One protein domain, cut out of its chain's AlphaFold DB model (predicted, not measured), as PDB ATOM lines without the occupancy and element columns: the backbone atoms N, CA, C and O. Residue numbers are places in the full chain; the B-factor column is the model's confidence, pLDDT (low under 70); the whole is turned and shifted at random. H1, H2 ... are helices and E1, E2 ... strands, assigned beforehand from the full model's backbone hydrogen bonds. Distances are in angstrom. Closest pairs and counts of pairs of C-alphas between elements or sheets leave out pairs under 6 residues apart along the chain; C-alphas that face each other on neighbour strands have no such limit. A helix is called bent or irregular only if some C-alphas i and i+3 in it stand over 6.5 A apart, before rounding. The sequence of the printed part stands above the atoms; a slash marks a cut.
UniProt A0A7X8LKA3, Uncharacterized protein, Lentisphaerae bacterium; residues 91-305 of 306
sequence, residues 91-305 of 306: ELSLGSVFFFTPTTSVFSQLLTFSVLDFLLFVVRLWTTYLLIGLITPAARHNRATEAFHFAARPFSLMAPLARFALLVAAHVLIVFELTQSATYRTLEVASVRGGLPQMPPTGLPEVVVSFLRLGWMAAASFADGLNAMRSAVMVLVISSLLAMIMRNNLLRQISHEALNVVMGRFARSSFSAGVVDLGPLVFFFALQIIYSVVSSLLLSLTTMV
ATOM      1  N   GLU A  91     -15.962  40.509 -25.144       89.06
ATOM      2  CA  GLU A  91     -16.027  39.886 -26.455       89.06
ATOM      3  C   GLU A  91     -16.812  40.769 -27.427       89.06
ATOM      4  O   GLU A  91     -17.890  41.270 -27.098       89.06
ATOM      5  N   LEU A  92     -16.269  40.954 -28.630       90.31
ATOM      6  CA  LEU A  92     -16.956  41.605 -29.742       90.31
ATOM      7  C   LEU A  92     -17.296  40.562 -30.794       90.31
ATOM      8  O   LEU A  92     -16.417  39.896 -31.332       90.31
ATOM      9  N   SER A  93     -18.579  40.420 -31.106       89.19
ATOM     10  CA  SER A  93     -19.027  39.533 -32.176       89.19
ATOM     11  C   SER A  93     -19.117  40.276 -33.505       89.19
ATOM     12  O   SER A  93     -19.566  41.423 -33.534       89.19
ATOM     13  N   LEU A  94     -18.741  39.615 -34.601       88.94
ATOM     14  CA  LEU A  94     -19.108  39.997 -35.966       88.94
ATOM     15  C   LEU A  94     -19.951  38.869 -36.568       88.94
ATOM     16  O   LEU A  94     -19.459  37.760 -36.817       88.94
ATOM     17  N   GLY A  95     -21.234  39.137 -36.784       83.62
ATOM     18  CA  GLY A  95     -22.201  38.092 -37.092       83.62
ATOM     19  C   GLY A  95     -22.368  37.103 -35.932       83.62
ATOM     20  O   GLY A  95     -21.996  37.349 -34.784       83.62
ATOM     21  N   SER A  96     -22.896  35.918 -36.244       80.31
ATOM     22  CA  SER A  96     -22.917  34.771 -35.324       80.31
ATOM     23  C   SER A  96     -21.697  33.858 -35.493       80.31
ATOM     24  O   SER A  96     -21.735  32.705 -35.066       80.31
ATOM     25  N   VAL A  97     -20.672  34.330 -36.207       80.81
ATOM     26  CA  VAL A  97     -19.582  33.495 -36.732       80.81
ATOM     27  C   VAL A  97     -18.261  33.817 -36.056       80.81
ATOM     28  O   VAL A  97     -17.575  32.891 -35.629       80.81
ATOM     29  N   PHE A  98     -17.909  35.099 -35.946       87.56
ATOM     30  CA  PHE A  98     -16.615  35.530 -35.428       87.56
ATOM     31  C   PHE A  98     -16.764  36.198 -34.073       87.56
ATOM     32  O   PHE A  98     -17.593  37.091 -33.902       87.56
ATOM     33  N   PHE A  99     -15.908  35.807 -33.137       90.50
ATOM     34  CA  PHE A  99     -15.863  36.366 -31.795       90.50
ATOM     35  C   PHE A  99     -14.442  36.826 -31.504       90.50
ATOM     36  O   PHE A  99     -13.515  36.019 -31.551       90.50
ATOM     37  N   PHE A 100     -14.280  38.116 -31.237       91.19
ATOM     38  CA  PHE A 100     -13.005  38.774 -30.995       91.19
ATOM     39  C   PHE A 100     -12.836  39.039 -29.507       91.19
ATOM     40  O   PHE A 100     -13.725  39.599 -28.865       91.19
ATOM     41  N   THR A 101     -11.665  38.698 -28.986       91.12
ATOM     42  CA  THR A 101     -11.242  39.004 -27.621       91.12
ATOM     43  C   THR A 101      -9.923  39.767 -27.661       91.12
ATOM     44  O   THR A 101      -9.074  39.465 -28.505       91.12
ATOM     45  N   PRO A 102      -9.712  40.741 -26.762       89.19
ATOM     46  CA  PRO A 102      -8.467  41.498 -26.727       89.19
ATOM     47  C   PRO A 102      -7.280  40.556 -26.486       89.19
ATOM     48  O   PRO A 102      -7.358  39.661 -25.645       89.19
ATOM     49  N   THR A 103      -6.180  40.760 -27.217       84.00
ATOM     50  CA  THR A 103      -4.995  39.884 -27.143       84.00
ATOM     51  C   THR A 103      -4.340  39.917 -25.761       84.00
ATOM     52  O   THR A 103      -3.817  38.911 -25.286       84.00
ATOM     53  N   THR A 104      -4.376  41.069 -25.087       82.75
ATOM     54  CA  THR A 104      -3.913  41.227 -23.706       82.75
ATOM     55  C   THR A 104      -4.925  42.023 -22.887       82.75
ATOM     56  O   THR A 104      -5.670  42.852 -23.407       82.75
ATOM     57  N   SER A 105      -4.924  41.822 -21.570       83.50
ATOM     58  CA  SER A 105      -5.776  42.556 -20.627       83.50
ATOM     59  C   SER A 105      -5.220  43.934 -20.241       83.50
ATOM     60  O   SER A 105      -5.632  44.504 -19.233       83.50
ATOM     61  N   VAL A 106      -4.283  44.494 -21.014       91.00
ATOM     62  CA  VAL A 106      -3.702  45.816 -20.743       91.00
ATOM     63  C   VAL A 106      -4.732  46.913 -21.026       91.00
ATOM     64  O   VAL A 106      -5.453  46.872 -22.022       91.00
ATOM     65  N   PHE A 107      -4.769  47.938 -20.168       90.62
ATOM     66  CA  PHE A 107      -5.741  49.033 -20.251       90.62
ATOM     67  C   PHE A 107      -5.786  49.713 -21.629       90.62
ATOM     68  O   PHE A 107      -6.867  50.021 -22.117       90.62
ATOM     69  N   SER A 108      -4.637  49.922 -22.282       90.81
ATOM     70  CA  SER A 108      -4.572  50.545 -23.611       90.81
ATOM     71  C   SER A 108      -5.276  49.716 -24.689       90.81
ATOM     72  O   SER A 108      -6.004  50.278 -25.501       90.81
ATOM     73  N   GLN A 109      -5.125  48.389 -24.674       89.44
ATOM     74  CA  GLN A 109      -5.814  47.510 -25.623       89.44
ATOM     75  C   GLN A 109      -7.313  47.437 -25.333       89.44
ATOM     76  O   GLN A 109      -8.120  47.495 -26.258       89.44
ATOM     77  N   LEU A 110      -7.701  47.403 -24.055       91.38
ATOM     78  CA  LEU A 110      -9.109  47.491 -23.664       91.38
ATOM     79  C   LEU A 110      -9.734  48.841 -24.040       91.38
ATOM     80  O   LEU A 110     -10.916  48.886 -24.372       91.38
ATOM     81  N   LEU A 111      -8.956  49.928 -24.035       94.50
ATOM     82  CA  LEU A 111      -9.414  51.237 -24.496       94.50
ATOM     83  C   LEU A 111      -9.688  51.221 -26.000       94.50
ATOM     84  O   LEU A 111     -10.746  51.681 -26.424       94.50
ATOM     85  N   THR A 112      -8.788  50.637 -26.798       92.94
ATOM     86  CA  THR A 112      -9.030  50.404 -28.229       92.94
ATOM     87  C   THR A 112     -10.294  49.574 -28.437       92.94
ATOM     88  O   THR A 112     -11.147  49.944 -29.238       92.94
ATOM     89  N   PHE A 113     -10.483  48.512 -27.651       92.50
ATOM     90  CA  PHE A 113     -11.694  47.690 -27.688       92.50
ATOM     91  C   PHE A 113     -12.961  48.476 -27.327       92.50
ATOM     92  O   PHE A 113     -13.992  48.318 -27.972       92.50
ATOM     93  N   SER A 114     -12.882  49.378 -26.347       94.50
ATOM     94  CA  SER A 114     -13.980  50.267 -25.955       94.50
ATOM     95  C   SER A 114     -14.393  51.214 -27.077       94.50
ATOM     96  O   SER A 114     -15.593  51.386 -27.324       94.50
ATOM     97  N   VAL A 115     -13.406  51.783 -27.779       96.00
ATOM     98  CA  VAL A 115     -13.606  52.622 -28.968       96.00
ATOM     99  C   VAL A 115     -14.235  51.804 -30.094       96.00
ATOM    100  O   VAL A 115     -15.257  52.218 -30.638       96.00
ATOM    101  N   LEU A 116     -13.671  50.636 -30.417       95.38
ATOM    102  CA  LEU A 116     -14.174  49.760 -31.478       95.38
ATOM    103  C   LEU A 116     -15.596  49.278 -31.189       95.38
ATOM    104  O   LEU A 116     -16.421  49.305 -32.094       95.38
ATOM    105  N   ASP A 117     -15.922  48.923 -29.946       94.62
ATOM    106  CA  ASP A 117     -17.283  48.545 -29.549       94.62
ATOM    107  C   ASP A 117     -18.285  49.687 -29.769       94.62
ATOM    108  O   ASP A 117     -19.367  49.487 -30.323       94.62
ATOM    109  N   PHE A 118     -17.921  50.912 -29.376       96.56
ATOM    110  CA  PHE A 118     -18.776  52.077 -29.593       96.56
ATOM    111  C   PHE A 118     -18.948  52.393 -31.086       96.56
ATOM    112  O   PHE A 118     -20.064  52.646 -31.541       96.56
ATOM    113  N   LEU A 119     -17.871  52.338 -31.873       96.12
ATOM    114  CA  LEU A 119     -17.938  52.554 -33.319       96.12
ATOM    115  C   LEU A 119     -18.741  51.457 -34.019       96.12
ATOM    116  O   LEU A 119     -19.565  51.767 -34.874       96.12
ATOM    117  N   LEU A 120     -18.571  50.195 -33.628       95.06
ATOM    118  CA  LEU A 120     -19.356  49.068 -34.127       95.06
ATOM    119  C   LEU A 120     -20.844  49.263 -33.810       95.06
ATOM    120  O   LEU A 120     -21.691  49.014 -34.664       95.06
ATOM    121  N   PHE A 121     -21.174  49.754 -32.612       94.75
ATOM    122  CA  PHE A 121     -22.542  50.113 -32.238       94.75
ATOM    123  C   PHE A 121     -23.124  51.206 -33.155       94.75
ATOM    124  O   PHE A 121     -24.234  51.047 -33.669       94.75
ATOM    125  N   VAL A 122     -22.366  52.273 -33.426       95.75
ATOM    126  CA  VAL A 122     -22.771  53.356 -34.343       95.75
ATOM    127  C   VAL A 122     -22.933  52.847 -35.779       95.75
ATOM    128  O   VAL A 122     -23.937  53.133 -36.430       95.75
ATOM    129  N   VAL A 123     -21.983  52.057 -36.276       95.38
ATOM    130  CA  VAL A 123     -22.016  51.510 -37.637       95.38
ATOM    131  C   VAL A 123     -23.175  50.528 -37.803       95.38
ATOM    132  O   VAL A 123     -23.895  50.620 -38.792       95.38
ATOM    133  N   ARG A 124     -23.456  49.666 -36.817       94.69
ATOM    134  CA  ARG A 124     -24.644  48.792 -36.826       94.69
ATOM    135  C   ARG A 124     -25.941  49.594 -36.905       94.69
ATOM    136  O   ARG A 124     -26.829  49.221 -37.671       94.69
ATOM    137  N   LEU A 125     -26.042  50.710 -36.176       94.56
ATOM    138  CA  LEU A 125     -27.182  51.625 -36.280       94.56
ATOM    139  C   LEU A 125     -27.314  52.198 -37.701       94.56
ATOM    140  O   LEU A 125     -28.422  52.246 -38.238       94.56
ATOM    141  N   TRP A 126     -26.206  52.596 -38.334       95.81
ATOM    142  CA  TRP A 126     -26.205  53.073 -39.723       95.81
ATOM    143  C   TRP A 126     -26.601  51.983 -40.719       95.81
ATOM    144  O   TRP A 126     -27.355  52.257 -41.655       95.81
ATOM    145  N   THR A 127     -26.174  50.740 -40.497       95.19
ATOM    146  CA  THR A 127     -26.583  49.592 -41.312       95.19
ATOM    147  C   THR A 127     -28.071  49.332 -41.178       95.19
ATOM    148  O   THR A 127     -28.762  49.235 -42.189       95.19
ATOM    149  N   THR A 128     -28.609  49.311 -39.957       93.62
ATOM    150  CA  THR A 128     -30.058  49.208 -39.736       93.62
ATOM    151  C   THR A 128     -30.806  50.366 -40.400       93.62
ATOM    152  O   THR A 128     -31.848  50.142 -41.014       93.62
ATOM    153  N   TYR A 129     -30.263  51.587 -40.362       92.94
ATOM    154  CA  TYR A 129     -30.841  52.742 -41.053       92.94
ATOM    155  C   TYR A 129     -30.892  52.558 -42.572       92.94
ATOM    156  O   TYR A 129     -31.934  52.792 -43.189       92.94
ATOM    157  N   LEU A 130     -29.800  52.085 -43.179       93.06
ATOM    158  CA  LEU A 130     -29.748  51.796 -44.608       93.06
ATOM    159  C   LEU A 130     -30.713  50.664 -44.989       93.06
ATOM    160  O   LEU A 130     -31.473  50.818 -45.941       93.06
ATOM    161  N   LEU A 131     -30.743  49.569 -44.222       91.88
ATOM    162  CA  LEU A 131     -31.637  48.428 -44.454       91.88
ATOM    163  C   LEU A 131     -33.114  48.835 -44.387       91.88
ATOM    164  O   LEU A 131     -33.884  48.484 -45.279       91.88
ATOM    165  N   ILE A 132     -33.500  49.628 -43.381       89.69
ATOM    166  CA  ILE A 132     -34.856  50.186 -43.271       89.69
ATOM    167  C   ILE A 132     -35.177  51.067 -44.482       89.69
ATOM    168  O   ILE A 132     -36.267  50.962 -45.045       89.69
ATOM    169  N   GLY A 133     -34.229  51.903 -44.914       87.25
ATOM    170  CA  GLY A 133     -34.372  52.727 -46.113       87.25
ATOM    171  C   GLY A 133     -34.621  51.904 -47.381       87.25
ATOM    172  O   GLY A 133     -35.473  52.276 -48.182       87.25
ATOM    173  N   LEU A 134     -33.950  50.758 -47.535       88.31
ATOM    174  CA  LEU A 134     -34.136  49.859 -48.682       88.31
ATOM    175  C   LEU A 134     -35.523  49.202 -48.705       88.31
ATOM    176  O   LEU A 134     -36.092  49.001 -49.778       88.31
ATOM    177  N   ILE A 135     -36.086  48.880 -47.537       86.00
ATOM    178  CA  ILE A 135     -37.404  48.235 -47.450       86.00
ATOM    179  C   ILE A 135     -38.571  49.224 -47.351       86.00
ATOM    180  O   ILE A 135     -39.717  48.780 -47.363       86.00
ATOM    181  N   THR A 136     -38.328  50.536 -47.248       79.75
ATOM    182  CA  THR A 136     -39.371  51.559 -47.039       79.75
ATOM    183  C   THR A 136     -39.548  52.442 -48.287       79.75
ATOM    184  O   THR A 136     -38.635  53.181 -48.641       79.75
ATOM    185  N   PRO A 137     -40.708  52.431 -48.976       61.84
ATOM    186  CA  PRO A 137     -40.971  53.262 -50.143       61.84
ATOM    187  C   PRO A 137     -41.254  54.690 -49.684       61.84
ATOM    188  O   PRO A 137     -41.825  54.856 -48.607       61.84
ATOM    189  N   ALA A 138     -40.875  55.665 -50.522       58.25
ATOM    190  CA  ALA A 138     -41.102  57.112 -50.402       58.25
ATOM    191  C   ALA A 138     -41.409  57.592 -48.969       58.25
ATOM    192  O   ALA A 138     -42.537  57.470 -48.488       58.25
ATOM    193  N   ALA A 139     -40.378  58.132 -48.307       54.53
ATOM    194  CA  ALA A 139     -40.355  58.532 -46.903       54.53
ATOM    195  C   ALA A 139     -41.675  59.161 -46.417       54.53
ATOM    196  O   ALA A 139     -41.968  60.334 -46.665       54.53
ATOM    197  N   ARG A 140     -42.460  58.380 -45.666       56.03
ATOM    198  CA  ARG A 140     -43.560  58.922 -44.866       56.03
ATOM    199  C   ARG A 140     -42.919  59.795 -43.790       56.03
ATOM    200  O   ARG A 140     -42.162  59.273 -42.979       56.03
ATOM    201  N   HIS A 141     -43.176  61.100 -43.814       64.81
ATOM    202  CA  HIS A 141     -42.677  62.025 -42.797       64.81
ATOM    203  C   HIS A 141     -43.473  61.820 -41.503       64.81
ATOM    204  O   HIS A 141     -44.511  62.438 -41.289       64.81
ATOM    205  N   ASN A 142     -43.009  60.890 -40.670       76.75
ATOM    206  CA  ASN A 142     -43.566  60.620 -39.349       76.75
ATOM    207  C   ASN A 142     -42.528  60.942 -38.261       76.75
ATOM    208  O   ASN A 142     -41.320  60.813 -38.463       76.75
ATOM    209  N   ARG A 143     -42.995  61.261 -37.050       83.69
ATOM    210  CA  ARG A 143     -42.135  61.638 -35.910       83.69
ATOM    211  C   ARG A 143     -41.067  60.584 -35.587       83.69
ATOM    212  O   ARG A 143     -39.916  60.931 -35.334       83.69
ATOM    213  N   ALA A 144     -41.415  59.299 -35.653       84.62
ATOM    214  CA  ALA A 144     -40.460  58.207 -35.459       84.62
ATOM    215  C   ALA A 144     -39.412  58.117 -36.588       84.62
ATOM    216  O   ALA A 144     -38.243  57.850 -36.315       84.62
ATOM    217  N   THR A 145     -39.792  58.383 -37.846       85.25
ATOM    218  CA  THR A 145     -38.830  58.408 -38.966       85.25
ATOM    219  C   THR A 145     -37.864  59.582 -38.855       85.25
ATOM    220  O   THR A 145     -36.676  59.411 -39.106       85.25
ATOM    221  N   GLU A 146     -38.341  60.750 -38.412       85.12
ATOM    222  CA  GLU A 146     -37.497  61.918 -38.134       85.12
ATOM    223  C   GLU A 146     -36.519  61.630 -36.997       85.12
ATOM    224  O   GLU A 146     -35.328  61.912 -37.116       85.12
ATOM    225  N   ALA A 147     -36.998  61.010 -35.914       87.00
ATOM    226  CA  ALA A 147     -36.161  60.631 -34.784       87.00
ATOM    227  C   ALA A 147     -35.080  59.624 -35.187       87.00
ATOM    228  O   ALA A 147     -33.921  59.770 -34.802       87.00
ATOM    229  N   PHE A 148     -35.430  58.640 -36.015       88.56
ATOM    230  CA  PHE A 148     -34.473  57.664 -36.518       88.56
ATOM    231  C   PHE A 148     -33.463  58.284 -37.494       88.56
ATOM    232  O   PHE A 148     -32.264  58.022 -37.403       88.56
ATOM    233  N   HIS A 149     -33.916  59.184 -38.371       88.38
ATOM    234  CA  HIS A 149     -33.043  59.974 -39.236       88.38
ATOM    235  C   HIS A 149     -32.077  60.850 -38.425       88.38
ATOM    236  O   HIS A 149     -30.900  60.962 -38.772       88.38
ATOM    237  N   PHE A 150     -32.546  61.462 -37.339       88.06
ATOM    238  CA  PHE A 150     -31.722  62.245 -36.423       88.06
ATOM    239  C   PHE A 150     -30.695  61.370 -35.690       88.06
ATOM    240  O   PHE A 150     -29.523  61.736 -35.613       88.06
ATOM    241  N   ALA A 151     -31.101  60.182 -35.226       89.44
ATOM    242  CA  ALA A 151     -30.225  59.239 -34.535       89.44
ATOM    243  C   ALA A 151     -29.098  58.687 -35.424       89.44
ATOM    244  O   ALA A 151     -28.001  58.420 -34.941       89.44
ATOM    245  N   ALA A 152     -29.340  58.566 -36.730       91.56
ATOM    246  CA  ALA A 152     -28.353  58.109 -37.703       91.56
ATOM    247  C   ALA A 152     -27.390  59.216 -38.182       91.56
ATOM    248  O   ALA A 152     -26.747  59.063 -39.216       91.56
ATOM    249  N   ARG A 153     -27.270  60.359 -37.499       89.31
ATOM    250  CA  ARG A 153     -26.314  61.406 -37.905       89.31
ATOM    251  C   ARG A 153     -24.858  61.026 -37.582       89.31
ATOM    252  O   ARG A 153     -24.604  60.326 -36.600       89.31
ATOM    253  N   PRO A 154     -23.887  61.471 -38.403       90.88
ATOM    254  CA  PRO A 154     -24.031  62.318 -39.598       90.88
ATOM    255  C   PRO A 154     -24.392  61.536 -40.873       90.88
ATOM    256  O   PRO A 154     -24.645  62.145 -41.908       90.88
ATOM    257  N   PHE A 155     -24.433  60.204 -40.812       92.06
ATOM    258  CA  PHE A 155     -24.668  59.316 -41.953       92.06
ATOM    259  C   PHE A 155     -25.944  59.656 -42.736       92.06
ATOM    260  O   PHE A 155     -25.941  59.692 -43.967       92.06
ATOM    261  N   SER A 156     -27.024  60.004 -42.036       89.50
ATOM    262  CA  SER A 156     -28.293  60.408 -42.652       89.50
ATOM    263  C   SER A 156     -28.239  61.719 -43.451       89.50
ATOM    264  O   SER A 156     -29.114  61.952 -44.276       89.50
ATOM    265  N   LEU A 157     -27.217  62.562 -43.273       88.88
ATOM    266  CA  LEU A 157     -27.060  63.814 -44.031       88.88
ATOM    267  C   LEU A 157     -26.386  63.610 -45.395       88.88
ATOM    268  O   LEU A 157     -26.405  64.501 -46.236       88.88
ATOM    269  N   MET A 158     -25.778  62.446 -45.626       90.62
ATOM    270  CA  MET A 158     -24.997  62.183 -46.835       90.62
ATOM    271  C   MET A 158     -25.881  61.783 -48.021       90.62
ATOM    272  O   MET A 158     -27.010  61.323 -47.838       90.62
ATOM    273  N   ALA A 159     -25.358  61.898 -49.245       90.75
ATOM    274  CA  ALA A 159     -26.015  61.373 -50.444       90.75
ATOM    275  C   ALA A 159     -26.061  59.825 -50.429       90.75
ATOM    276  O   ALA A 159     -25.156  59.207 -49.867       90.75
ATOM    277  N   PRO A 160     -27.051  59.165 -51.067       87.38
ATOM    278  CA  PRO A 160     -27.229  57.708 -50.980       87.38
ATOM    279  C   PRO A 160     -25.994  56.873 -51.358       87.38
ATOM    280  O   PRO A 160     -25.669  55.915 -50.660       87.38
ATOM    281  N   LEU A 161     -25.268  57.258 -52.412       90.19
ATOM    282  CA  LEU A 161     -24.036  56.568 -52.818       90.19
ATOM    283  C   LEU A 161     -22.913  56.748 -51.787       90.19
ATOM    284  O   LEU A 161     -22.234  55.784 -51.442       90.19
ATOM    285  N   ALA A 162     -22.766  57.961 -51.245       92.69
ATOM    286  CA  ALA A 162     -21.791  58.249 -50.198       92.69
ATOM    287  C   ALA A 162     -22.106  57.481 -48.905       92.69
ATOM    288  O   ALA A 162     -21.186  56.990 -48.260       92.69
ATOM    289  N   ARG A 163     -23.393  57.304 -48.565       92.31
ATOM    290  CA  ARG A 163     -23.824  56.447 -47.448       92.31
ATOM    291  C   ARG A 163     -23.344  55.015 -47.642       92.31
ATOM    292  O   ARG A 163     -22.704  54.466 -46.756       92.31
ATOM    293  N   PHE A 164     -23.618  54.412 -48.797       92.12
ATOM    294  CA  PHE A 164     -23.198  53.033 -49.046       92.12
ATOM    295  C   PHE A 164     -21.671  52.885 -48.992       92.12
ATOM    296  O   PHE A 164     -21.167  52.027 -48.270       92.12
ATOM    297  N   ALA A 165     -20.935  53.764 -49.681       93.62
ATOM    298  CA  ALA A 165     -19.474  53.737 -49.696       93.62
ATOM    299  C   ALA A 165     -18.869  53.923 -48.294       93.62
ATOM    300  O   ALA A 165     -18.001  53.150 -47.894       93.62
ATOM    301  N   LEU A 166     -19.364  54.900 -47.524       94.75
ATOM    302  CA  LEU A 166     -18.917  55.134 -46.152       94.75
ATOM    303  C   LEU A 166     -19.212  53.934 -45.255       94.75
ATOM    304  O   LEU A 166     -18.374  53.575 -44.438       94.75
ATOM    305  N   LEU A 167     -20.387  53.318 -45.392       95.31
ATOM    306  CA  LEU A 167     -20.770  52.187 -44.554       95.31
ATOM    307  C   LEU A 167     -19.876  50.971 -44.809       95.31
ATOM    308  O   LEU A 167     -19.393  50.355 -43.862       95.31
ATOM    309  N   VAL A 168     -19.616  50.662 -46.083       94.44
ATOM    310  CA  VAL A 168     -18.688  49.593 -46.474       94.44
ATOM    311  C   VAL A 168     -17.287  49.890 -45.943       94.44
ATOM    312  O   VAL A 168     -16.694  49.033 -45.291       94.44
ATOM    313  N   ALA A 169     -16.785  51.111 -46.148       95.56
ATOM    314  CA  ALA A 169     -15.478  51.518 -45.640       95.56
ATOM    315  C   ALA A 169     -15.400  51.412 -44.108       95.56
ATOM    316  O   ALA A 169     -14.425  50.886 -43.586       95.56
ATOM    317  N   ALA A 170     -16.437  51.844 -43.387       95.94
ATOM    318  CA  ALA A 170     -16.483  51.786 -41.931       95.94
ATOM    319  C   ALA A 170     -16.447  50.342 -41.410       95.94
ATOM    320  O   ALA A 170     -15.673  50.050 -40.502       95.94
ATOM    321  N   HIS A 171     -17.218  49.425 -42.007       95.94
ATOM    322  CA  HIS A 171     -17.140  48.006 -41.652       95.94
ATOM    323  C   HIS A 171     -15.752  47.429 -41.939       95.94
ATOM    324  O   HIS A 171     -15.173  46.805 -41.057       95.94
ATOM    325  N   VAL A 172     -15.185  47.671 -43.126       95.25
ATOM    326  CA  VAL A 172     -13.850  47.163 -43.486       95.25
ATOM    327  C   VAL A 172     -12.776  47.686 -42.531       95.25
ATOM    328  O   VAL A 172     -11.971  46.897 -42.050       95.25
ATOM    329  N   LEU A 173     -12.785  48.983 -42.210       95.94
ATOM    330  CA  LEU A 173     -11.817  49.591 -41.294       95.94
ATOM    331  C   LEU A 173     -11.949  49.043 -39.870       95.94
ATOM    332  O   LEU A 173     -10.942  48.700 -39.263       95.94
ATOM    333  N   ILE A 174     -13.172  48.904 -39.347       94.88
ATOM    334  CA  ILE A 174     -13.387  48.330 -38.010       94.88
ATOM    335  C   ILE A 174     -12.901  46.883 -37.962       94.88
ATOM    336  O   ILE A 174     -12.222  46.500 -37.013       94.88
ATOM    337  N   VAL A 175     -13.230  46.075 -38.973       94.19
ATOM    338  CA  VAL A 175     -12.768  44.685 -39.034       94.19
ATOM    339  C   VAL A 175     -11.250  44.621 -39.145       94.19
ATOM    340  O   VAL A 175     -10.632  43.825 -38.446       94.19
ATOM    341  N   PHE A 176     -10.642  45.469 -39.972       94.31
ATOM    342  CA  PHE A 176      -9.192  45.550 -40.089       94.31
ATOM    343  C   PHE A 176      -8.552  45.847 -38.728       94.31
ATOM    344  O   PHE A 176      -7.728  45.061 -38.262       94.31
ATOM    345  N   GLU A 177      -9.006  46.888 -38.031       93.94
ATOM    346  CA  GLU A 177      -8.503  47.224 -36.696       93.94
ATOM    347  C   GLU A 177      -8.738  46.098 -35.679       93.94
ATOM    348  O   GLU A 177      -7.855  45.802 -34.875       93.94
ATOM    349  N   LEU A 178      -9.877  45.398 -35.734       92.44
ATOM    350  CA  LEU A 178     -10.135  44.228 -34.885       92.44
ATOM    351  C   LEU A 178      -9.142  43.092 -35.160       92.44
ATOM    352  O   LEU A 178      -8.636  42.495 -34.217       92.44
ATOM    353  N   THR A 179      -8.811  42.812 -36.423       91.00
ATOM    354  CA  THR A 179      -7.830  41.765 -36.766       91.00
ATOM    355  C   THR A 179      -6.401  42.105 -36.344       91.00
ATOM    356  O   THR A 179      -5.614  41.193 -36.112       91.00
ATOM    357  N   GLN A 180      -6.063  43.393 -36.214       89.88
ATOM    358  CA  GLN A 180      -4.759  43.837 -35.709       89.88
ATOM    359  C   GLN A 180      -4.701  43.864 -34.175       89.88
ATOM    360  O   GLN A 180      -3.652  43.617 -33.583       89.88
ATOM    361  N   SER A 181      -5.816  44.196 -33.518       86.75
ATOM    362  CA  SER A 181      -5.853  44.465 -32.072       86.75
ATOM    363  C   SER A 181      -6.306  43.276 -31.221       86.75
ATOM    364  O   SER A 181      -6.194  43.332 -29.992       86.75
ATOM    365  N   ALA A 182      -6.813  42.209 -31.840       89.06
ATOM    366  CA  ALA A 182      -7.502  41.137 -31.137       89.06
ATOM    367  C   ALA A 182      -7.267  39.759 -31.755       89.06
ATOM    368  O   ALA A 182      -7.037  39.607 -32.954       89.06
ATOM    369  N   THR A 183      -7.408  38.733 -30.923       88.50
ATOM    370  CA  THR A 183      -7.517  37.349 -31.377       88.50
ATOM    371  C   THR A 183      -8.979  37.026 -31.635       88.50
ATOM    372  O   THR A 183      -9.842  37.424 -30.849       88.50
ATOM    373  N   TYR A 184      -9.271  36.273 -32.691       87.75
ATOM    374  CA  TYR A 184     -10.630  35.825 -32.967       87.75
ATOM    375  C   TYR A 184     -10.742  34.306 -32.927       87.75
ATOM    376  O   TYR A 184      -9.817  33.583 -33.290       87.75
ATOM    377  N   ARG A 185     -11.919  33.833 -32.528       85.62
ATOM    378  CA  ARG A 185     -12.362  32.449 -32.697       85.62
ATOM    379  C   ARG A 185     -13.562  32.417 -33.631       85.62
ATOM    380  O   ARG A 185     -14.401  33.322 -33.616       85.62
ATOM    381  N   THR A 186     -13.654  31.370 -34.434       80.19
ATOM    382  CA  THR A 186     -14.862  31.054 -35.197       80.19
ATOM    383  C   THR A 186     -15.738  30.107 -34.392       80.19
ATOM    384  O   THR A 186     -15.225  29.294 -33.625       80.19
ATOM    385  N   LEU A 187     -17.057  30.185 -34.561       70.62
ATOM    386  CA  LEU A 187     -17.960  29.177 -34.011       70.62
ATOM    387  C   LEU A 187     -17.571  27.794 -34.579       70.62
ATOM    388  O   LEU A 187     -17.713  27.563 -35.780       70.62
ATOM    389  N   GLU A 188     -17.072  26.879 -33.742       55.31
ATOM    390  CA  GLU A 188     -16.808  25.490 -34.136       55.31
ATOM    391  C   GLU A 188     -18.141  24.766 -34.370       55.31
ATOM    392  O   GLU A 188     -18.744  24.191 -33.465       55.31
ATOM    393  N   VAL A 189     -18.642  24.795 -35.605       49.19
ATOM    394  CA  VAL A 189     -19.859  24.069 -36.010       49.19
ATOM    395  C   VAL A 189     -19.521  22.619 -36.373       49.19
ATOM    396  O   VAL A 189     -19.975  22.092 -37.382       49.19
ATOM    397  N   ALA A 190     -18.733  21.935 -35.543       43.75
ATOM    398  CA  ALA A 190     -18.532  20.493 -35.696       43.75
ATOM    399  C   ALA A 190     -19.805  19.691 -35.338       43.75
ATOM    400  O   ALA A 190     -19.926  18.531 -35.715       43.75
ATOM    401  N   SER A 191     -20.782  20.298 -34.648       41.88
ATOM    402  CA  SER A 191     -21.918  19.573 -34.052       41.88
ATOM    403  C   SER A 191     -23.322  19.996 -34.507       41.88
ATOM    404  O   SER A 191     -24.281  19.319 -34.148       41.88
ATOM    405  N   VAL A 192     -23.494  21.066 -35.303       45.53
ATOM    406  CA  VAL A 192     -24.845  21.588 -35.655       45.53
ATOM    407  C   VAL A 192     -25.229  21.383 -37.130       45.53
ATOM    408  O   VAL A 192     -26.382  21.587 -37.500       45.53
ATOM    409  N   ARG A 193     -24.322  20.908 -37.996       43.12
ATOM    410  CA  ARG A 193     -24.671  20.552 -39.383       43.12
ATOM    411  C   ARG A 193     -24.116  19.200 -39.795       43.12
ATOM    412  O   ARG A 193     -22.997  19.099 -40.285       43.12
ATOM    413  N   GLY A 194     -24.961  18.178 -39.706       44.12
ATOM    414  CA  GLY A 194     -24.858  17.070 -40.645       44.12
ATOM    415  C   GLY A 194     -25.082  17.601 -42.064       44.12
ATOM    416  O   GLY A 194     -26.168  18.085 -42.372       44.12
ATOM    417  N   GLY A 195     -24.060  17.531 -42.919       43.72
ATOM    418  CA  GLY A 195     -24.276  17.458 -44.366       43.72
ATOM    419  C   GLY A 195     -24.054  18.708 -45.222       43.72
ATOM    420  O   GLY A 195     -24.596  18.747 -46.321       43.72
ATOM    421  N   LEU A 196     -23.252  19.698 -44.812       45.94
ATOM    422  CA  LEU A 196     -22.592  20.531 -45.831       45.94
ATOM    423  C   LEU A 196     -21.209  19.940 -46.121       45.94
ATOM    424  O   LEU A 196     -20.442  19.769 -45.172       45.94
ATOM    425  N   PRO A 197     -20.889  19.599 -47.386       48.12
ATOM    426  CA  PRO A 197     -19.558  19.139 -47.744       48.12
ATOM    427  C   PRO A 197     -18.540  20.182 -47.293       48.12
ATOM    428  O   PRO A 197     -18.658  21.355 -47.656       48.12
ATOM    429  N   GLN A 198     -17.551  19.761 -46.506       51.75
ATOM    430  CA  GLN A 198     -16.339  20.552 -46.342       51.75
ATOM    431  C   GLN A 198     -15.748  20.707 -47.743       51.75
ATOM    432  O   GLN A 198     -15.364  19.723 -48.376       51.75
ATOM    433  N   MET A 199     -15.799  21.923 -48.281       54.28
ATOM    434  CA  MET A 199     -15.218  22.193 -49.589       54.28
ATOM    435  C   MET A 199     -13.691  22.196 -49.446       54.28
ATOM    436  O   MET A 199     -13.187  22.670 -48.427       54.28
ATOM    437  N   PRO A 200     -12.953  21.638 -50.420       56.78
ATOM    438  CA  PRO A 200     -11.508  21.483 -50.315       56.78
ATOM    439  C   PRO A 200     -10.812  22.844 -50.148       56.78
ATOM    440  O   PRO A 200     -11.260  23.825 -50.754       56.78
ATOM    441  N   PRO A 201      -9.725  22.911 -49.354       63.97
ATOM    442  CA  PRO A 201      -8.987  24.145 -49.132       63.97
ATOM    443  C   PRO A 201      -8.496  24.703 -50.465       63.97
ATOM    444  O   PRO A 201      -7.957  23.991 -51.318       63.97
ATOM    445  N   THR A 202      -8.727  25.994 -50.661       63.75
ATOM    446  CA  THR A 202      -8.330  26.680 -51.886       63.75
ATOM    447  C   THR A 202      -6.803  26.783 -51.960       63.75
ATOM    448  O   THR A 202      -6.166  27.299 -51.050       63.75
ATOM    449  N   GLY A 203      -6.192  26.326 -53.060       73.00
ATOM    450  CA  GLY A 203      -4.749  26.472 -53.326       73.00
ATOM    451  C   GLY A 203      -4.323  27.909 -53.669       73.00
ATOM    452  O   GLY A 203      -3.466  28.112 -54.526       73.00
ATOM    453  N   LEU A 204      -4.987  28.909 -53.084       80.62
ATOM    454  CA  LEU A 204      -4.779  30.328 -53.359       80.62
ATOM    455  C   LEU A 204      -3.583  30.885 -52.567       80.62
ATOM    456  O   LEU A 204      -3.278  30.389 -51.482       80.62
ATOM    457  N   PRO A 205      -2.929  31.957 -53.056       84.75
ATOM    458  CA  PRO A 205      -1.886  32.646 -52.298       84.75
ATOM    459  C   PRO A 205      -2.404  33.209 -50.963       84.75
ATOM    460  O   PRO A 205      -3.503  33.763 -50.907       84.75
ATOM    461  N   GLU A 206      -1.578  33.171 -49.914       82.69
ATOM    462  CA  GLU A 206      -1.925  33.605 -48.543       82.69
ATOM    463  C   GLU A 206      -2.430  35.059 -48.460       82.69
ATOM    464  O   GLU A 206      -3.335  35.390 -47.687       82.69
ATOM    465  N   VAL A 207      -1.898  35.934 -49.315       84.75
ATOM    466  CA  VAL A 207      -2.344  37.330 -49.423       84.75
ATOM    467  C   VAL A 207      -3.808  37.395 -49.871       84.75
ATOM    468  O   VAL A 207      -4.613  38.100 -49.268       84.75
ATOM    469  N   VAL A 208      -4.181  36.616 -50.891       84.94
ATOM    470  CA  VAL A 208      -5.556  36.555 -51.414       84.94
ATOM    471  C   VAL A 208      -6.499  35.979 -50.361       84.94
ATOM    472  O   VAL A 208      -7.587  36.511 -50.147       84.94
ATOM    473  N   VAL A 209      -6.052  34.940 -49.655       83.88
ATOM    474  CA  VAL A 209      -6.776  34.327 -48.537       83.88
ATOM    475  C   VAL A 209      -7.090  35.350 -47.441       83.88
ATOM    476  O   VAL A 209      -8.234  35.459 -46.993       83.88
ATOM    477  N   SER A 210      -6.098  36.150 -47.052       84.19
ATOM    478  CA  SER A 210      -6.242  37.175 -46.014       84.19
ATOM    479  C   SER A 210      -7.234  38.271 -46.418       84.19
ATOM    480  O   SER A 210      -8.100  38.645 -45.623       84.19
ATOM    481  N   PHE A 211      -7.182  38.733 -47.672       87.31
ATOM    482  CA  PHE A 211      -8.142  39.710 -48.198       87.31
ATOM    483  C   PHE A 211      -9.570  39.159 -48.271       87.31
ATOM    484  O   PHE A 211     -10.512  39.850 -47.878       87.31
ATOM    485  N   LEU A 212      -9.746  37.916 -48.730       88.81
ATOM    486  CA  LEU A 212     -11.058  37.267 -48.762       88.81
ATOM    487  C   LEU A 212     -11.640  37.132 -47.355       88.81
ATOM    488  O   LEU A 212     -12.803  37.463 -47.134       88.81
ATOM    489  N   ARG A 213     -10.822  36.713 -46.384       86.69
ATOM    490  CA  ARG A 213     -11.233  36.586 -44.982       86.69
ATOM    491  C   ARG A 213     -11.675  37.922 -44.390       86.69
ATOM    492  O   ARG A 213     -12.732  37.976 -43.760       86.69
ATOM    493  N   LEU A 214     -10.919  38.993 -44.639       90.50
ATOM    494  CA  LEU A 214     -11.296  40.349 -44.237       90.50
ATOM    495  C   LEU A 214     -12.646  40.751 -44.854       90.50
ATOM    496  O   LEU A 214     -13.521  41.262 -44.155       90.50
ATOM    497  N   GLY A 215     -12.843  40.455 -46.143       91.19
ATOM    498  CA  GLY A 215     -14.107  40.676 -46.846       91.19
ATOM    499  C   GLY A 215     -15.283  39.925 -46.214       91.19
ATOM    500  O   GLY A 215     -16.341  40.514 -45.988       91.19
ATOM    501  N   TRP A 216     -15.102  38.652 -45.854       90.62
ATOM    502  CA  TRP A 216     -16.137  37.845 -45.198       90.62
ATOM    503  C   TRP A 216     -16.463  38.321 -43.783       90.62
ATOM    504  O   TRP A 216     -17.636  38.366 -43.412       90.62
ATOM    505  N   MET A 217     -15.462  38.738 -43.010       91.56
ATOM    506  CA  MET A 217     -15.675  39.341 -41.692       91.56
ATOM    507  C   MET A 217     -16.410  40.686 -41.795       91.56
ATOM    508  O   MET A 217     -17.326  40.946 -41.013       91.56
ATOM    509  N   ALA A 218     -16.075  41.524 -42.782       93.38
ATOM    510  CA  ALA A 218     -16.786  42.776 -43.038       93.38
ATOM    511  C   ALA A 218     -18.244  42.522 -43.458       93.38
ATOM    512  O   ALA A 218     -19.156  43.188 -42.964       93.38
ATOM    513  N   ALA A 219     -18.488  41.512 -44.297       93.06
ATOM    514  CA  ALA A 219     -19.837  41.082 -44.658       93.06
ATOM    515  C   ALA A 219     -20.625  40.550 -43.446       93.06
ATOM    516  O   ALA A 219     -21.808  40.862 -43.307       93.06
ATOM    517  N   ALA A 220     -19.982  39.811 -42.534       91.38
ATOM    518  CA  ALA A 220     -20.597  39.362 -41.281       91.38
ATOM    519  C   ALA A 220     -20.965  40.547 -40.374       91.38
ATOM    520  O   ALA A 220     -22.080  40.610 -39.854       91.38
ATOM    521  N   SER A 221     -20.066  41.526 -40.252       93.31
ATOM    522  CA  SER A 221     -20.314  42.775 -39.526       93.31
ATOM    523  C   SER A 221     -21.488  43.563 -40.120       93.31
ATOM    524  O   SER A 221     -22.314  44.099 -39.384       93.31
ATOM    525  N   PHE A 222     -21.615  43.603 -41.449       93.00
ATOM    526  CA  PHE A 222     -22.766  44.215 -42.114       93.00
ATOM    527  C   PHE A 222     -24.060  43.430 -41.851       93.00
ATOM    528  O   PHE A 222     -25.105  44.015 -41.557       93.00
ATOM    529  N   ALA A 223     -24.005  42.096 -41.897       92.00
ATOM    530  CA  ALA A 223     -25.154  41.236 -41.622       92.00
ATOM    531  C   ALA A 223     -25.706  41.420 -40.196       92.00
ATOM    532  O   ALA A 223     -26.912  41.253 -39.993       92.00
ATOM    533  N   ASP A 224     -24.887  41.852 -39.228       90.31
ATOM    534  CA  ASP A 224     -25.362  42.217 -37.886       90.31
ATOM    535  C   ASP A 224     -26.427  43.315 -37.897       90.31
ATOM    536  O   ASP A 224     -27.235  43.377 -36.973       90.31
ATOM    537  N   GLY A 225     -26.500  44.146 -38.943       90.38
ATOM    538  CA  GLY A 225     -27.591  45.104 -39.111       90.38
ATOM    539  C   GLY A 225     -28.970  44.435 -39.144       90.38
ATOM    540  O   GLY A 225     -29.922  44.981 -38.583       90.38
ATOM    541  N   LEU A 226     -29.078  43.228 -39.724       91.31
ATOM    542  CA  LEU A 226     -30.308  42.422 -39.722       91.31
ATOM    543  C   LEU A 226     -30.627  41.898 -38.318       91.31
ATOM    544  O   LEU A 226     -31.780  41.919 -37.889       91.31
ATOM    545  N   ASN A 227     -29.609  41.459 -37.578       90.25
ATOM    546  CA  ASN A 227     -29.784  40.991 -36.205       90.25
ATOM    547  C   ASN A 227     -30.131  42.140 -35.238       90.25
ATOM    548  O   ASN A 227     -30.952  41.963 -34.334       90.25
ATOM    549  N   ALA A 228     -29.566  43.331 -35.448       90.62
ATOM    550  CA  ALA A 228     -29.913  44.546 -34.718       90.62
ATOM    551  C   ALA A 228     -31.366  44.952 -34.994       90.62
ATOM    552  O   ALA A 228     -32.122  45.224 -34.063       90.62
ATOM    553  N   MET A 229     -31.790  44.892 -36.256       91.38
ATOM    554  CA  MET A 229     -33.173  45.129 -36.661       91.38
ATOM    555  C   MET A 229     -34.142  44.128 -36.015       91.38
ATOM    556  O   MET A 229     -35.163  44.524 -35.455       91.38
ATOM    557  N   ARG A 230     -33.789  42.836 -36.010       91.25
ATOM    558  CA  ARG A 230     -34.544  41.767 -35.340       91.25
ATOM    559  C   ARG A 230     -34.670  42.021 -33.836       91.25
ATOM    560  O   ARG A 230     -35.763  41.934 -33.279       91.25
ATOM    561  N   SER A 231     -33.562  42.365 -33.184       89.62
ATOM    562  CA  SER A 231     -33.534  42.702 -31.757       89.62
ATOM    563  C   SER A 231     -34.382  43.941 -31.455       89.62
ATOM    564  O   SER A 231     -35.122  43.944 -30.474       89.62
ATOM    565  N   ALA A 232     -34.353  44.957 -32.322       90.62
ATOM    566  CA  ALA A 232     -35.179  46.153 -32.187       90.62
ATOM    567  C   ALA A 232     -36.678  45.824 -32.251       90.62
ATOM    568  O   ALA A 232     -37.432  46.293 -31.402       90.62
ATOM    569  N   VAL A 233     -37.110  44.969 -33.188       91.25
ATOM    570  CA  VAL A 233     -38.504  44.486 -33.251       91.25
ATOM    571  C   VAL A 233     -38.902  43.824 -31.934       91.25
ATOM    572  O   VAL A 233     -39.939  44.167 -31.374       91.25
ATOM    573  N   MET A 234     -38.064  42.931 -31.402       90.25
ATOM    574  CA  MET A 234     -38.352  42.247 -30.138       90.25
ATOM    575  C   MET A 234     -38.481  43.232 -28.971       90.25
ATOM    576  O   MET A 234     -39.450  43.173 -28.216       90.25
ATOM    577  N   VAL A 235     -37.541  44.175 -28.844       90.25
ATOM    578  CA  VAL A 235     -37.577  45.206 -27.798       90.25
ATOM    579  C   VAL A 235     -38.837  46.062 -27.913       90.25
ATOM    580  O   VAL A 235     -39.466  46.350 -26.897       90.25
ATOM    581  N   LEU A 236     -39.250  46.440 -29.124       90.62
ATOM    582  CA  LEU A 236     -40.458  47.236 -29.354       90.62
ATOM    583  C   LEU A 236     -41.743  46.460 -29.044       90.62
ATOM    584  O   LEU A 236     -42.654  47.017 -28.434       90.62
ATOM    585  N   VAL A 237     -41.805  45.169 -29.388       89.38
ATOM    586  CA  VAL A 237     -42.929  44.294 -29.022       89.38
ATOM    587  C   VAL A 237     -43.018  44.160 -27.501       89.38
ATOM    588  O   VAL A 237     -44.076  44.435 -26.935       89.38
ATOM    589  N   ILE A 238     -41.912  43.844 -26.817       89.69
ATOM    590  CA  ILE A 238     -41.869  43.772 -25.347       89.69
ATOM    591  C   ILE A 238     -42.268  45.118 -24.723       89.69
ATOM    592  O   ILE A 238     -43.083  45.147 -23.803       89.69
ATOM    593  N   SER A 239     -41.753  46.235 -25.243       88.38
ATOM    594  CA  SER A 239     -42.077  47.582 -24.752       88.38
ATOM    595  C   SER A 239     -43.562  47.905 -24.913       88.38
ATOM    596  O   SER A 239     -44.165  48.481 -24.010       88.38
ATOM    597  N   SER A 240     -44.176  47.493 -26.024       87.88
ATOM    598  CA  SER A 240     -45.612  47.671 -26.267       87.88
ATOM    599  C   SER A 240     -46.478  46.847 -25.304       87.88
ATOM    600  O   SER A 240     -47.479  47.354 -24.794       87.88
ATOM    601  N   LEU A 241     -46.059  45.615 -24.983       88.06
ATOM    602  CA  LEU A 241     -46.723  44.750 -24.004       88.06
ATOM    603  C   LEU A 241     -46.593  45.323 -22.592       88.06
ATOM    604  O   LEU A 241     -47.582  45.427 -21.868       88.06
ATOM    605  N   LEU A 242     -45.394  45.773 -22.218       88.75
ATOM    606  CA  LEU A 242     -45.152  46.412 -20.928       88.75
ATOM    607  C   LEU A 242     -45.972  47.701 -20.787       88.75
ATOM    608  O   LEU A 242     -46.601  47.927 -19.756       88.75
ATOM    609  N   ALA A 243     -46.040  48.514 -21.845       89.81
ATOM    610  CA  ALA A 243     -46.871  49.712 -21.884       89.81
ATOM    611  C   ALA A 243     -48.357  49.395 -21.676       89.81
ATOM    612  O   ALA A 243     -49.053  50.147 -20.994       89.81
ATOM    613  N   MET A 244     -48.839  48.282 -22.236       87.94
ATOM    614  CA  MET A 244     -50.210  47.815 -22.049       87.94
ATOM    615  C   MET A 244     -50.477  47.424 -20.591       87.94
ATOM    616  O   MET A 244     -51.468  47.878 -20.020       87.94
ATOM    617  N   ILE A 245     -49.568  46.666 -19.968       91.44
ATOM    618  CA  ILE A 245     -49.653  46.270 -18.551       91.44
ATOM    619  C   ILE A 245     -49.652  47.508 -17.644       91.44
ATOM    620  O   ILE A 245     -50.491  47.632 -16.754       91.44
ATOM    621  N   MET A 246     -48.755  48.462 -17.908       92.06
ATOM    622  CA  MET A 246     -48.634  49.712 -17.149       92.06
ATOM    623  C   MET A 246     -49.718  50.748 -17.483       92.06
ATOM    624  O   MET A 246     -49.725  51.827 -16.894       92.06
ATOM    625  N   ARG A 247     -50.613  50.465 -18.442       88.81
ATOM    626  CA  ARG A 247     -51.626  51.402 -18.967       88.81
ATOM    627  C   ARG A 247     -51.033  52.736 -19.457       88.81
ATOM    628  O   ARG A 247     -51.685  53.778 -19.407       88.81
ATOM    629  N   ASN A 248     -49.799  52.712 -19.963       89.81
ATOM    630  CA  ASN A 248     -49.108  53.890 -20.475       89.81
ATOM    631  C   ASN A 248     -49.366  54.061 -21.981       89.81
ATOM    632  O   ASN A 248     -48.679  53.484 -22.828       89.81
ATOM    633  N   ASN A 249     -50.350  54.898 -22.316       86.81
ATOM    634  CA  ASN A 249     -50.741  55.162 -23.702       86.81
ATOM    635  C   ASN A 249     -49.618  55.779 -24.549       86.81
ATOM    636  O   ASN A 249     -49.518  55.471 -25.737       86.81
ATOM    637  N   LEU A 250     -48.759  56.606 -23.946       85.44
ATOM    638  CA  LEU A 250     -47.666  57.278 -24.647       85.44
ATOM    639  C   LEU A 250     -46.571  56.286 -25.049       85.44
ATOM    640  O   LEU A 250     -46.164  56.261 -26.207       85.44
ATOM    641  N   LEU A 251     -46.148  55.411 -24.129       85.00
ATOM    642  CA  LEU A 251     -45.157  54.374 -24.436       85.00
ATOM    643  C   LEU A 251     -45.684  53.388 -25.488       85.00
ATOM    644  O   LEU A 251     -44.940  52.973 -26.379       85.00
ATOM    645  N   ARG A 252     -46.981  53.060 -25.427       86.44
ATOM    646  CA  ARG A 252     -47.640  52.214 -26.425       86.44
ATOM    647  C   ARG A 252     -47.612  52.863 -27.810       86.44
ATOM    648  O   ARG A 252     -47.225  52.209 -28.773       86.44
ATOM    649  N   GLN A 253     -47.965  54.145 -27.911       87.00
ATOM    650  CA  GLN A 253     -47.925  54.888 -29.173       87.00
ATOM    651  C   GLN A 253     -46.504  54.962 -29.750       87.00
ATOM    652  O   GLN A 253     -46.303  54.634 -30.916       87.00
ATOM    653  N   ILE A 254     -45.519  55.331 -28.926       87.12
ATOM    654  CA  ILE A 254     -44.099  55.404 -29.308       87.12
ATOM    655  C   ILE A 254     -43.615  54.055 -29.844       87.12
ATOM    656  O   ILE A 254     -42.980  54.003 -30.898       87.12
ATOM    657  N   SER A 255     -43.953  52.964 -29.153       88.19
ATOM    658  CA  SER A 255     -43.555  51.611 -29.549       88.19
ATOM    659  C   SER A 255     -44.166  51.213 -30.893       88.19
ATOM    660  O   SER A 255     -43.452  50.698 -31.748       88.19
ATOM    661  N   HIS A 256     -45.451  51.501 -31.123       86.81
ATOM    662  CA  HIS A 256     -46.103  51.223 -32.407       86.81
ATOM    663  C   HIS A 256     -45.553  52.076 -33.556       86.81
ATOM    664  O   HIS A 256     -45.324  51.561 -34.648       86.81
ATOM    665  N   GLU A 257     -45.323  53.372 -33.333       87.88
ATOM    666  CA  GLU A 257     -44.733  54.243 -34.352       87.88
ATOM    667  C   GLU A 257     -43.318  53.785 -34.719       87.88
ATOM    668  O   GLU A 257     -43.010  53.664 -35.903       87.88
ATOM    669  N   ALA A 258     -42.481  53.461 -33.730       88.12
ATOM    670  CA  ALA A 258     -41.140  52.933 -33.958       88.12
ATOM    671  C   ALA A 258     -41.166  51.564 -34.657       88.12
ATOM    672  O   ALA A 258     -40.376  51.329 -35.570       88.12
ATOM    673  N   LEU A 259     -42.101  50.684 -34.292       89.62
ATOM    674  CA  LEU A 259     -42.250  49.368 -34.916       89.62
ATOM    675  C   LEU A 259     -42.597  49.490 -36.402       89.62
ATOM    676  O   LEU A 259     -41.996  48.809 -37.229       89.62
ATOM    677  N   ASN A 260     -43.482  50.425 -36.751       87.56
ATOM    678  CA  ASN A 260     -43.818  50.726 -38.143       87.56
ATOM    679  C   ASN A 260     -42.616  51.250 -38.941       87.56
ATOM    680  O   ASN A 260     -42.493  50.941 -40.124       87.56
ATOM    681  N   VAL A 261     -41.726  52.027 -38.310       88.69
ATOM    682  CA  VAL A 261     -40.477  52.477 -38.949       88.69
ATOM    683  C   VAL A 261     -39.556  51.300 -39.216       88.69
ATOM    684  O   VAL A 261     -39.074  51.156 -40.334       88.69
ATOM    685  N   VAL A 262     -39.341  50.442 -38.217       88.75
ATOM    686  CA  VAL A 262     -38.459  49.281 -38.366       88.75
ATOM    687  C   VAL A 262     -39.008  48.319 -39.417       88.75
ATOM    688  O   VAL A 262     -38.266  47.878 -40.279       88.75
ATOM    689  N   MET A 263     -40.306  48.026 -39.418       87.12
ATOM    690  CA  MET A 263     -40.897  47.079 -40.368       87.12
ATOM    691  C   MET A 263     -41.033  47.622 -41.804       87.12
ATOM    692  O   MET A 263     -41.252  46.841 -42.733       87.12
ATOM    693  N   GLY A 264     -40.931  48.937 -42.027       84.94
ATOM    694  CA  GLY A 264     -41.018  49.537 -43.362       84.94
ATOM    695  C   GLY A 264     -42.291  49.129 -44.118       84.94
ATOM    696  O   GLY A 264     -43.411  49.358 -43.656       84.94
ATOM    697  N   ARG A 265     -42.153  48.501 -45.298       78.81
ATOM    698  CA  ARG A 265     -43.305  47.977 -46.073       78.81
ATOM    699  C   ARG A 265     -44.074  46.870 -45.377       78.81
ATOM    700  O   ARG A 265     -45.281  46.789 -45.595       78.81
ATOM    701  N   PHE A 266     -43.411  46.043 -44.574       76.88
ATOM    702  CA  PHE A 266     -44.056  44.907 -43.912       76.88
ATOM    703  C   PHE A 266     -45.100  45.356 -42.888       76.88
ATOM    704  O   PHE A 266     -46.041  44.617 -42.627       76.88
ATOM    705  N   ALA A 267     -45.011  46.593 -42.386       70.75
ATOM    706  CA  ALA A 267     -46.053  47.181 -41.545       70.75
ATOM    707  C   ALA A 267     -47.396  47.371 -42.278       70.75
ATOM    708  O   ALA A 267     -48.425  47.554 -41.640       70.75
ATOM    709  N   ARG A 268     -47.407  47.381 -43.623       67.12
ATOM    710  CA  ARG A 268     -48.632  47.578 -44.421       67.12
ATOM    711  C   ARG A 268     -49.374  46.277 -44.712       67.12
ATOM    712  O   ARG A 268     -50.568  46.319 -44.989       67.12
ATOM    713  N   SER A 269     -48.680  45.145 -44.690       63.06
ATOM    714  CA  SER A 269     -49.301  43.829 -44.821       63.06
ATOM    715  C   SER A 269     -49.800  43.400 -43.446       63.06
ATOM    716  O   SER A 269     -49.030  42.853 -42.659       63.06
ATOM    717  N   SER A 270     -51.067  43.681 -43.137       58.66
ATOM    718  CA  SER A 270     -51.682  43.200 -41.901       58.66
ATOM    719  C   SER A 270     -51.845  41.682 -41.982       58.66
ATOM    720  O   SER A 270     -52.783  41.180 -42.603       58.66
ATOM    721  N   PHE A 271     -50.932  40.946 -41.356       62.72
ATOM    722  CA  PHE A 271     -51.108  39.521 -41.097       62.72
ATOM    723  C   PHE A 271     -51.901  39.387 -39.800       62.72
ATOM    724  O   PHE A 271     -51.353  39.132 -38.732       62.72
ATOM    725  N   SER A 272     -53.203  39.650 -39.884       63.50
ATOM    726  CA  SER A 272     -54.102  39.548 -38.739       63.50
ATOM    727  C   SER A 272     -54.607  38.112 -38.603       63.50
ATOM    728  O   SER A 272     -55.158  37.544 -39.546       63.50
ATOM    729  N   ALA A 273     -54.427  37.533 -37.415       57.72
ATOM    730  CA  ALA A 273     -55.128  36.329 -36.983       57.72
ATOM    731  C   ALA A 273     -56.084  36.728 -35.851       57.72
ATOM    732  O   ALA A 273     -55.719  36.756 -34.675       57.72
ATOM    733  N   GLY A 274     -57.309  37.119 -36.211       64.31
ATOM    734  CA  GLY A 274     -58.280  37.658 -35.255       64.31
ATOM    735  C   GLY A 274     -57.887  39.051 -34.745       64.31
ATOM    736  O   GLY A 274     -57.654  39.961 -35.532       64.31
ATOM    737  N   VAL A 275     -57.820  39.243 -33.423       65.75
ATOM    738  CA  VAL A 275     -57.519  40.554 -32.795       65.75
ATOM    739  C   VAL A 275     -56.008  40.851 -32.742       65.75
ATOM    740  O   VAL A 275     -55.603  41.978 -32.468       65.75
ATOM    741  N   VAL A 276     -55.157  39.856 -33.013       67.94
ATOM    742  CA  VAL A 276     -53.697  39.976 -32.891       67.94
ATOM    743  C   VAL A 276     -53.063  40.194 -34.266       67.94
ATOM    744  O   VAL A 276     -53.272  39.407 -35.191       67.94
ATOM    745  N   ASP A 277     -52.262  41.254 -34.388       71.94
ATOM    746  CA  ASP A 277     -51.405  41.490 -35.552       71.94
ATOM    747  C   ASP A 277     -50.120  40.661 -35.423       71.94
ATOM    748  O   ASP A 277     -49.285  40.904 -34.547       71.94
ATOM    749  N   LEU A 278     -49.971  39.654 -36.286       81.88
ATOM    750  CA  LEU A 278     -48.801  38.777 -36.338       81.88
ATOM    751  C   LEU A 278     -47.688  39.337 -37.232       81.88
ATOM    752  O   LEU A 278     -46.610  38.741 -37.290       81.88
ATOM    753  N   GLY A 279     -47.899  40.476 -37.902       85.06
ATOM    754  CA  GLY A 279     -46.912  41.106 -38.782       85.06
ATOM    755  C   GLY A 279     -45.511  41.238 -38.161       85.06
ATOM    756  O   GLY A 279     -44.541  40.797 -38.784       85.06
ATOM    757  N   PRO A 280     -45.367  41.764 -36.927       86.12
ATOM    758  CA  PRO A 280     -44.070  41.882 -36.257       86.12
ATOM    759  C   PRO A 280     -43.375  40.534 -36.030       86.12
ATOM    760  O   PRO A 280     -42.156  40.435 -36.163       86.12
ATOM    761  N   LEU A 281     -44.147  39.486 -35.724       87.25
ATOM    762  CA  LEU A 281     -43.632  38.141 -35.476       87.25
ATOM    763  C   LEU A 281     -43.155  37.483 -36.779       87.25
ATOM    764  O   LEU A 281     -42.058  36.930 -36.830       87.25
ATOM    765  N   VAL A 282     -43.945  37.595 -37.851       88.25
ATOM    766  CA  VAL A 282     -43.562  37.118 -39.190       88.25
ATOM    767  C   VAL A 282     -42.287  37.819 -39.653       88.25
ATOM    768  O   VAL A 282     -41.351  37.166 -40.113       88.25
ATOM    769  N   PHE A 283     -42.210  39.140 -39.475       89.62
ATOM    770  CA  PHE A 283     -41.031  39.923 -39.828       89.62
ATOM    771  C   PHE A 283     -39.795  39.520 -39.006       89.62
ATOM    772  O   PHE A 283     -38.710  39.352 -39.562       89.62
ATOM    773  N   PHE A 284     -39.961  39.284 -37.702       90.69
ATOM    774  CA  PHE A 284     -38.905  38.766 -36.830       90.69
ATOM    775  C   PHE A 284     -38.354  37.419 -37.325       90.69
ATOM    776  O   PHE A 284     -37.136  37.255 -37.430       90.69
ATOM    777  N   PHE A 285     -39.230  36.469 -37.671       90.19
ATOM    778  CA  PHE A 285     -38.812  35.166 -38.193       90.19
ATOM    779  C   PHE A 285     -38.162  35.271 -39.575       90.19
ATOM    780  O   PHE A 285     -37.148  34.619 -39.813       90.19
ATOM    781  N   ALA A 286     -38.678  36.125 -40.462       90.75
ATOM    782  CA  ALA A 286     -38.069  36.367 -41.766       90.75
ATOM    783  C   ALA A 286     -36.636  36.908 -41.624       90.75
ATOM    784  O   ALA A 286     -35.711  36.364 -42.229       90.75
ATOM    785  N   LEU A 287     -36.424  37.914 -40.762       91.06
ATOM    786  CA  LEU A 287     -35.085  38.428 -40.459       91.06
ATOM    787  C   LEU A 287     -34.176  37.348 -39.865       91.06
ATOM    788  O   LEU A 287     -33.014  37.259 -40.256       91.06
ATOM    789  N   GLN A 288     -34.693  36.509 -38.959       90.38
ATOM    790  CA  GLN A 288     -33.931  35.402 -38.379       90.38
ATOM    791  C   GLN A 288     -33.478  34.400 -39.446       90.38
ATOM    792  O   GLN A 288     -32.320  33.982 -39.427       90.38
ATOM    793  N   ILE A 289     -34.365  34.015 -40.368       89.38
ATOM    794  CA  ILE A 289     -34.048  33.074 -41.448       89.38
ATOM    795  C   ILE A 289     -32.986  33.677 -42.366       89.38
ATOM    796  O   ILE A 289     -31.959  33.040 -42.594       89.38
ATOM    797  N   ILE A 290     -33.181  34.917 -42.830       90.50
ATOM    798  CA  ILE A 290     -32.222  35.606 -43.708       90.50
ATOM    799  C   ILE A 290     -30.858  35.708 -43.020       90.50
ATOM    800  O   ILE A 290     -29.848  35.302 -43.590       90.50
ATOM    801  N   TYR A 291     -30.824  36.187 -41.776       89.50
ATOM    802  CA  TYR A 291     -29.587  36.312 -41.008       89.50
ATOM    803  C   TYR A 291     -28.891  34.960 -40.795       89.50
ATOM    804  O   TYR A 291     -27.671  34.869 -40.935       89.50
ATOM    805  N   SER A 292     -29.652  33.897 -40.517       86.88
ATOM    806  CA  SER A 292     -29.107  32.544 -40.347       86.88
ATOM    807  C   SER A 292     -28.514  32.009 -41.650       86.88
ATOM    808  O   SER A 292     -27.416  31.459 -41.629       86.88
ATOM    809  N   VAL A 293     -29.197  32.193 -42.785       87.50
ATOM    810  CA  VAL A 293     -28.706  31.784 -44.112       87.50
ATOM    811  C   VAL A 293     -27.425  32.535 -44.467       87.50
ATOM    812  O   VAL A 293     -26.433  31.899 -44.817       87.50
ATOM    813  N   VAL A 294     -27.410  33.863 -44.308       87.88
ATOM    814  CA  VAL A 294     -26.230  34.700 -44.580       87.88
ATOM    815  C   VAL A 294     -25.058  34.297 -43.688       87.88
ATOM    816  O   VAL A 294     -23.969  34.040 -44.192       87.88
ATOM    817  N   SER A 295     -25.278  34.162 -42.379       85.88
ATOM    818  CA  SER A 295     -24.222  33.768 -41.436       85.88
ATOM    819  C   SER A 295     -23.663  32.381 -41.751       85.88
ATOM    820  O   SER A 295     -22.462  32.151 -41.671       85.88
ATOM    821  N   SER A 296     -24.528  31.460 -42.171       82.69
ATOM    822  CA  SER A 296     -24.126  30.110 -42.556       82.69
ATOM    823  C   SER A 296     -23.315  30.068 -43.845       82.69
ATOM    824  O   SER A 296     -22.356  29.306 -43.943       82.69
ATOM    825  N   LEU A 297     -23.712  30.870 -44.834       84.88
ATOM    826  CA  LEU A 297     -22.976  31.021 -46.080       84.88
ATOM    827  C   LEU A 297     -21.590  31.605 -45.801       84.88
ATOM    828  O   LEU A 297     -20.597  31.061 -46.269       84.88
ATOM    829  N   LEU A 298     -21.518  32.663 -44.988       85.19
ATOM    830  CA  LEU A 298     -20.256  33.287 -44.597       85.19
ATOM    831  C   LEU A 298     -19.351  32.312 -43.843       85.19
ATOM    832  O   LEU A 298     -18.176  32.214 -44.175       85.19
ATOM    833  N   LEU A 299     -19.896  31.533 -42.903       81.25
ATOM    834  CA  LEU A 299     -19.136  30.484 -42.224       81.25
ATOM    835  C   LEU A 299     -18.574  29.465 -43.230       81.25
ATOM    836  O   LEU A 299     -17.378  29.188 -43.214       81.25
ATOM    837  N   SER A 300     -19.403  28.963 -44.150       79.12
ATOM    838  CA  SER A 300     -18.957  28.012 -45.178       79.12
ATOM    839  C   SER A 300     -17.873  28.594 -46.087       79.12
ATOM    840  O   SER A 300     -16.934  27.884 -46.436       79.12
ATOM    841  N   LEU A 301     -17.983  29.867 -46.471       81.56
ATOM    842  CA  LEU A 301     -16.965  30.554 -47.268       81.56
ATOM    843  C   LEU A 301     -15.665  30.719 -46.481       81.56
ATOM    844  O   LEU A 301     -14.588  30.601 -47.048       81.56
ATOM    845  N   THR A 302     -15.740  30.950 -45.172       77.75
ATOM    846  CA  THR A 302     -14.537  31.122 -44.346       77.75
ATOM    847  C   THR A 302     -13.769  29.825 -44.156       77.75
ATOM    848  O   THR A 302     -12.544  29.860 -44.197       77.75
ATOM    849  N   THR A 303     -14.466  28.688 -44.064       72.56
ATOM    850  CA  THR A 303     -13.835  27.362 -43.992       72.56
ATOM    851  C   THR A 303     -13.173  26.923 -45.304       72.56
ATOM    852  O   THR A 303     -12.352  26.022 -45.289       72.56
ATOM    853  N   MET A 304     -13.506  27.535 -46.451       69.38
ATOM    854  CA  MET A 304     -12.834  27.252 -47.740       69.38
ATOM    855  C   MET A 304     -11.451  27.898 -47.860       69.38
ATOM    856  O   MET A 304     -10.637  27.522 -48.709       69.38
ATOM    857  N   VAL A 305     -11.239  28.948 -47.073       66.75
ATOM    858  CA  VAL A 305     -10.077  29.838 -47.140       66.75
ATOM    859  C   VAL A 305      -9.271  29.758 -45.826       66.75
ATOM    860  O   VAL A 305      -8.467  30.637 -45.505       66.75
TER     861      VAL A 305
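What this domain is: This is residues 91 to 305 of the 306 residues of an uncharacterized protein of Lentisphaerae bacterium (UniProt A0A7X8LKA3). One long helix, H4, runs through the middle of the model, with H6 side by side with it on one side and the side-by-side pair H1 and H3 crossing it on the other. A small sheet, E1 to E3, packs on H1, H3 and H4, while toward the other end of H4 the kinked H5 folds back on it, with the short H2 packed on H5. The printed part has 215 residues, with six named helices and three named strands in the order E1 E2 H1 H2 H3 E3 H4 H5 H6; the sheet runs E1, E2, E3, antiparallel, and the class is mostly helix. It is compact, with a radius of gyration of the C-alphas of 19.5 A, and spans 58 by 42 by 36 A.

How they stand to each other: E1, residues 92 to 94, and E2, residues 98 to 102, form an antiparallel hairpin, with N 92 and O 100 within hydrogen-bond range at 2.9 A. E3, residues 182 to 186, is antiparallel to E2, with N 99 and O 185 at 2.9 A. H1, residues 107 to 135, is on the sheet at a height of 10.6 A. H3, residues 160 to 181, touches H1 at a shallow tilt of 28 degrees, opposite ways; Leu 116 and Ile 174 have the closest C-alphas, 6.7 A. H1 and H3 on one face of the sheet make two layers, helices over a sheet. H4, residues 206 to 245, touches H1 with residues 221 to 229 alone, only just about perpendicular at 71 degrees; the closest C-alphas are those of Thr 128 and Gly 225, 4.8 A. H5, residues 249 to 268, forms a helical hairpin with H4, closest at the C-alphas of Ser 240 and Arg 252, 5.0 A; it is irregular, with C-alphas 262 and 265 9.2 A apart. H2, residues 143 to 151, touches H5, closest at the C-alphas of Ala 144 and Ala 258, 5.5 A. H6, residues 279 to 303, touches H4 at a shallow tilt of 18 degrees, opposite ways; the closest C-alphas are those of Arg 230 and Phe 284, 5.5 A. Every O i to N i+4 pair is within hydrogen-bond range in H1, H2, H3 and H6, against 33 of 36 in H4 and 12 of 16 in H5.

Where its parts are: E1 begins at C-alpha 92, (-16.956, 41.605, -29.742). H1 is 41.7 A long, H3 31.5 A, H4 57.8 A and H6 36.2 A. H4 begins at C-alpha 206, (-1.925, 33.605, -48.543), and H6 ends at C-alpha 303, (-13.835, 27.362, -43.992).

The domain as a whole: The farthest C-alphas, of Gly 203 and Arg 247, are 63.2 A apart. The printed part has no cut. The link from E3 to H4 is long, and its residues 190 to 195 stand free. pLDDT is under 70 at residues 137 to 141, 188 to 202, 268 to 276 and 304 to 305.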